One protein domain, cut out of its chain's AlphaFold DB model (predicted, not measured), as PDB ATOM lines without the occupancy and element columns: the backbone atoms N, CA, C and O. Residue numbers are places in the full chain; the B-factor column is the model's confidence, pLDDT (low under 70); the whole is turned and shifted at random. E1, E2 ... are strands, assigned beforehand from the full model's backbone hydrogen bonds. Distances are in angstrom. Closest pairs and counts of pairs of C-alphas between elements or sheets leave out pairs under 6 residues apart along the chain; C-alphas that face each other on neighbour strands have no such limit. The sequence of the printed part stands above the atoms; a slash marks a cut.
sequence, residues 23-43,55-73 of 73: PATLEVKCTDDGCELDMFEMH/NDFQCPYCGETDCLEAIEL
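What this domain is: This is residues 23 to 43 and 55 to 73 of the 73 residues of an uncharacterized protein of Haladaptatus sp. W1 (UniProt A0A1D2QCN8). There is little regular structure here: two short strands, E1 and E2, pair side by side, and the other printed residues lie outside any named element. After E1, residues 31 to 43 run out to a turn and fold back; residues 55 to 67 make a second loop leading into E2. The printed part has 40 residues, with 6 in named elements, no named helix, and class all strand; the sheet order is E1 - E2, antiparallel. It is compact, with a radius of gyration of the C-alphas of 10.1 A, yet elongated, spanning 30 by 18 by 18 A.

Where its parts are: E1, residues 28 to 30, is 6.9 A long and begins at C-alpha 28 (-24.732, -11.592, -26.763). E2, residues 68 to 70, is 6.9 A long and ends at C-alpha 70 (-24.626, -15.937, -26.973).

How they stand to each other: E1 and E2 are antiparallel neighbours at 147 degrees. C-alphas 28 and 70 face each other at 4.4 A. N 29 and O 69 are within hydrogen-bond range at 2.8 A.

The domain as a whole: C-alphas 23 and 34 are farthest apart, 30.8 A. Residues 44 to 54 are not printed, within the link across the cut from E1 to E2; the gap between C-alphas 43 and 55 is 19.2 A. pLDDT is under 70 at residues 23, 42 to 43 and 73.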
ATOM      1  N   PRO A  23      -9.241 -12.964 -30.378       65.06
ATOM      2  CA  PRO A  23     -10.290 -13.706 -29.690       65.06
ATOM      3  C   PRO A  23     -11.525 -13.784 -30.592       65.06
ATOM      4  O   PRO A  23     -11.759 -12.897 -31.419       65.06
ATOM      5  N   ALA A  24     -12.290 -14.866 -30.460       71.94
ATOM      6  CA  ALA A  24     -13.543 -14.999 -31.185       71.94
ATOM      7  C   ALA A  24     -14.455 -13.816 -30.837       71.94
ATOM      8  O   ALA A  24     -14.604 -13.469 -29.665       71.94
ATOM      9  N   THR A  25     -15.053 -13.191 -31.851       77.00
ATOM     10  CA  THR A  25     -16.113 -12.211 -31.615       77.00
ATOM     11  C   THR A  25     -17.274 -12.942 -30.953       77.00
ATOM     12  O   THR A  25     -17.786 -13.912 -31.509       77.00
ATOM     13  N   LEU A  26     -17.662 -12.487 -29.764       82.19
ATOM     14  CA  LEU A  26     -18.815 -12.991 -29.035       82.19
ATOM     15  C   LEU A  26     -19.895 -11.913 -29.042       82.19
ATOM     16  O   LEU A  26     -19.719 -10.851 -28.448       82.19
ATOM     17  N   GLU A  27     -21.006 -12.200 -29.711       87.19
ATOM     18  CA  GLU A  27     -22.210 -11.379 -29.641       87.19
ATOM     19  C   GLU A  27     -23.184 -11.999 -28.641       87.19
ATOM     20  O   GLU A  27     -23.374 -13.219 -28.613       87.19
ATOM     21  N   VAL A  28     -23.789 -11.161 -27.798       88.19
ATOM     22  CA  VAL A  28     -24.732 -11.592 -26.763       88.19
ATOM     23  C   VAL A  28     -26.016 -10.780 -26.821       88.19
ATOM     24  O   VAL A  28     -26.002  -9.589 -27.133       88.19
ATOM     25  N   LYS A  29     -27.129 -11.422 -26.474       91.69
ATOM     26  CA  LYS A  29     -28.449 -10.809 -26.339       91.69
ATOM     27  C   LYS A  29     -28.935 -10.929 -24.895       91.69
ATOM     28  O   LYS A  29     -28.754 -11.965 -24.265       91.69
ATOM     29  N   CYS A  30     -29.599  -9.883 -24.398       93.62
ATOM     30  CA  CYS A  30     -30.371  -9.951 -23.159       93.62
ATOM     31  C   CYS A  30     -31.741 -10.611 -23.411       93.62
ATOM     32  O   CYS A  30     -32.455 -10.219 -24.339       93.62
ATOM     33  N   THR A  31     -32.113 -11.603 -22.604       94.12
ATOM     34  CA  THR A  31     -33.387 -12.339 -22.694       94.12
ATOM     35  C   THR A  31     -34.489 -11.790 -21.792       94.12
ATOM     36  O   THR A  31     -35.613 -12.282 -21.844       94.12
ATOM     37  N   ASP A  32     -34.198 -10.766 -20.986       94.12
ATOM     38  CA  ASP A  32     -35.188 -10.096 -20.143       94.12
ATOM     39  C   ASP A  32     -36.155  -9.250 -20.994       94.12
ATOM     40  O   ASP A  32     -35.747  -8.289 -21.647       94.12
ATOM     41  N   ASP A  33     -37.449  -9.586 -20.949       91.75
ATOM     42  CA  ASP A  33     -38.526  -8.881 -21.662       91.75
ATOM     43  C   ASP A  33     -38.703  -7.414 -21.214       91.75
ATOM     44  O   ASP A  33     -39.299  -6.611 -21.936       91.75
ATOM     45  N   GLY A  34     -38.216  -7.050 -20.022       93.25
ATOM     46  CA  GLY A  34     -38.200  -5.678 -19.508       93.25
ATOM     47  C   GLY A  34     -36.957  -4.874 -19.907       93.25
ATOM     48  O   GLY A  34     -36.864  -3.692 -19.569       93.25
ATOM     49  N   CYS A  35     -35.995  -5.488 -20.598       91.56
ATOM     50  CA  CYS A  35     -34.750  -4.845 -20.998       91.56
ATOM     51  C   CYS A  35     -34.901  -4.155 -22.363       91.56
ATOM     52  O   CYS A  35     -34.978  -4.804 -23.401       91.56
ATOM     53  N   GLU A  36     -34.871  -2.818 -22.383       89.00
ATOM     54  CA  GLU A  36     -35.003  -2.012 -23.614       89.00
ATOM     55  C   GLU A  36     -33.672  -1.831 -24.380       89.00
ATOM     56  O   GLU A  36     -33.547  -0.972 -25.255       89.00
ATOM     57  N   LEU A  37     -32.646  -2.610 -24.029       85.69
ATOM     58  CA  LEU A  37     -31.331  -2.572 -24.665       85.69
ATOM     59  C   LEU A  37     -31.370  -3.288 -26.020       85.69
ATOM     60  O   LEU A  37     -31.341  -4.513 -26.077       85.69
ATOM     61  N   ASP A  38     -31.412  -2.511 -27.100       78.50
ATOM     62  CA  ASP A  38     -31.432  -3.031 -28.475       78.50
ATOM     63  C   ASP A  38     -30.019  -3.369 -28.989       78.50
ATOM     64  O   ASP A  38     -29.748  -4.488 -29.412       78.50
ATOM     65  N   MET A  39     -29.077  -2.424 -28.893       76.88
ATOM     66  CA  MET A  39     -27.683  -2.612 -29.304       76.88
ATOM     67  C   MET A  39     -26.778  -1.619 -28.565       76.88
ATOM     68  O   MET A  39     -27.087  -0.428 -28.486       76.88
ATOM     69  N   PHE A  40     -25.642  -2.081 -28.044       76.56
ATOM     70  CA  PHE A  40     -24.581  -1.212 -27.535       76.56
ATOM     71  C   PHE A  40     -23.224  -1.777 -27.949       76.56
ATOM     72  O   PHE A  40     -23.011  -2.984 -27.913       76.56
ATOM     73  N   GLU A  41     -22.302  -0.904 -28.344       77.44
ATOM     74  CA  GLU A  41     -20.968  -1.293 -28.795       77.44
ATOM     75  C   GLU A  41     -19.931  -0.535 -27.964       77.44
ATOM     76  O   GLU A  41     -19.926   0.698 -27.922       77.44
ATOM     77  N   MET A  42     -19.058  -1.267 -27.270       65.69
ATOM     78  CA  MET A  42     -17.941  -0.693 -26.522       65.69
ATOM     79  C   MET A  42     -16.647  -1.406 -26.890       65.69
ATOM     80  O   MET A  42     -16.498  -2.605 -26.674       65.69
ATOM     81  N   HIS A  43     -15.688  -0.643 -27.407       67.69
ATOM     82  CA  HIS A  43     -14.387  -1.153 -27.816       67.69
ATOM     83  C   HIS A  43     -13.336  -0.877 -26.743       67.69
ATOM     84  O   HIS A  43     -12.973   0.275 -26.497       67.69
ATOM     85  N   ASN A  55     -21.423 -15.836 -18.984       89.56
ATOM     86  CA  ASN A  55     -21.771 -15.678 -17.567       89.56
ATOM     87  C   ASN A  55     -20.807 -14.764 -16.790       89.56
ATOM     88  O   ASN A  55     -21.087 -14.418 -15.645       89.56
ATOM     89  N   ASP A  56     -19.674 -14.388 -17.384       90.31
ATOM     90  CA  ASP A  56     -18.722 -13.447 -16.787       90.31
ATOM     91  C   ASP A  56     -19.095 -11.980 -17.071       90.31
ATOM     92  O   ASP A  56     -18.428 -11.058 -16.593       90.31
ATOM     93  N   PHE A  57     -20.162 -11.746 -17.843       89.44
ATOM     94  CA  PHE A  57     -20.651 -10.419 -18.196       89.44
ATOM     95  C   PHE A  57     -21.971 -10.083 -17.498       89.44
ATOM     96  O   PHE A  57     -22.757 -10.944 -17.117       89.44
ATOM     97  N   GLN A  58     -22.222  -8.782 -17.369       93.44
ATOM     98  CA  GLN A  58     -23.460  -8.224 -16.839       93.44
ATOM     99  C   GLN A  58     -24.115  -7.359 -17.915       93.44
ATOM    100  O   GLN A  58     -23.431  -6.573 -18.579       93.44
ATOM    101  N   CYS A  59     -25.434  -7.465 -18.075       92.31
ATOM    102  CA  CYS A  59     -26.170  -6.587 -18.976       92.31
ATOM    103  C   CYS A  59     -26.008  -5.126 -18.514       92.31
ATOM    104  O   CYS A  59     -26.344  -4.809 -17.370       92.31
ATOM    105  N   PRO A  60     -25.533  -4.196 -19.364       90.25
ATOM    106  CA  PRO A  60     -25.288  -2.814 -18.949       90.25
ATOM    107  C   PRO A  60     -26.574  -2.014 -18.706       90.25
ATOM    108  O   PRO A  60     -26.508  -0.928 -18.137       90.25
ATOM    109  N   TYR A  61     -27.726  -2.523 -19.153       92.06
ATOM    110  CA  TYR A  61     -29.018  -1.872 -18.961       92.06
ATOM    111  C   TYR A  61     -29.718  -2.354 -17.692       92.06
ATOM    112  O   TYR A  61     -29.914  -1.565 -16.772       92.06
ATOM    113  N   CYS A  62     -30.084  -3.640 -17.620       93.81
ATOM    114  CA  CYS A  62     -30.821  -4.173 -16.469       93.81
ATOM    115  C   CYS A  62     -29.914  -4.557 -15.293       93.81
ATOM    116  O   CYS A  62     -30.377  -4.613 -14.161       93.81
ATOM    117  N   GLY A  63     -28.617  -4.764 -15.531       92.81
ATOM    118  CA  GLY A  63     -27.652  -5.087 -14.486       92.81
ATOM    119  C   GLY A  63     -27.636  -6.552 -14.042       92.81
ATOM    120  O   GLY A  63     -26.906  -6.884 -13.114       92.81
ATOM    121  N   GLU A  64     -28.390  -7.422 -14.706       93.06
ATOM    122  CA  GLU A  64     -28.428  -8.856 -14.415       93.06
ATOM    123  C   GLU A  64     -27.336  -9.618 -15.191       93.06
ATOM    124  O   GLU A  64     -26.827  -9.143 -16.213       93.06
ATOM    125  N   THR A  65     -26.951 -10.794 -14.692       91.31
ATOM    126  CA  THR A  65     -25.891 -11.651 -15.275       91.31
ATOM    127  C   THR A  65     -26.456 -12.918 -15.921       91.31
ATOM    128  O   THR A  65     -25.987 -13.338 -16.972       91.31
ATOM    129  N   ASP A  66     -27.541 -13.464 -15.367       93.38
ATOM    130  CA  ASP A  66     -28.179 -14.701 -15.842       93.38
ATOM    131  C   ASP A  66     -29.066 -14.511 -17.089       93.38
ATOM    132  O   ASP A  66     -29.640 -15.466 -17.609       93.38
ATOM    133  N   CYS A  67     -29.225 -13.272 -17.560       93.06
ATOM    134  CA  CYS A  67     -30.099 -12.921 -18.680       93.06
ATOM    135  C   CYS A  67     -29.363 -12.830 -20.025       93.06
ATOM    136  O   CYS A  67     -29.975 -12.443 -21.018       93.06
ATOM    137  N   LEU A  68     -28.056 -13.090 -20.071       93.69
ATOM    138  CA  LEU A  68     -27.261 -12.980 -21.293       93.69
ATOM    139  C   LEU A  68     -27.140 -14.337 -21.992       93.69
ATOM    140  O   LEU A  68     -26.787 -15.338 -21.376       93.69
ATOM    141  N   GLU A  69     -27.369 -14.354 -23.304       93.25
ATOM    142  CA  GLU A  69     -27.181 -15.530 -24.156       93.25
ATOM    143  C   GLU A  69     -26.317 -15.180 -25.369       93.25
ATOM    144  O   GLU A  69     -26.505 -14.132 -25.986       93.25
ATOM    145  N   ALA A  70     -25.379 -16.062 -25.728       91.25
ATOM    146  CA  ALA A  70     -24.626 -15.937 -26.973       91.25
ATOM    147  C   ALA A  70     -25.552 -16.148 -28.174       91.25
ATOM    148  O   ALA A  70     -26.373 -17.069 -28.172       91.25
ATOM    149  N   ILE A  71     -25.386 -15.333 -29.208       87.81
ATOM    150  CA  ILE A  71     -26.105 -15.496 -30.472       87.81
ATOM    151  C   ILE A  71     -25.151 -15.983 -31.563       87.81
ATOM    152  O   ILE A  71     -23.994 -15.573 -31.624       87.81
ATOM    153  N   GLU A  72     -25.640 -16.881 -32.417       79.62
ATOM    154  CA  GLU A  72     -24.929 -17.299 -33.626       79.62
ATOM    155  C   GLU A  72     -25.352 -16.409 -34.802       79.62
ATOM    156  O   GLU A  72     -26.546 -16.156 -34.992       79.62
ATOM    157  N   LEU A  73     -24.366 -15.940 -35.572       66.38
ATOM    158  CA  LEU A  73     -24.548 -15.166 -36.807       66.38
ATOM    159  C   LEU A  73     -24.735 -16.062 -38.037       66.38
ATOM    160  O   LEU A  73     -24.004 -17.074 -38.154       66.38
TER     161      LEU A  73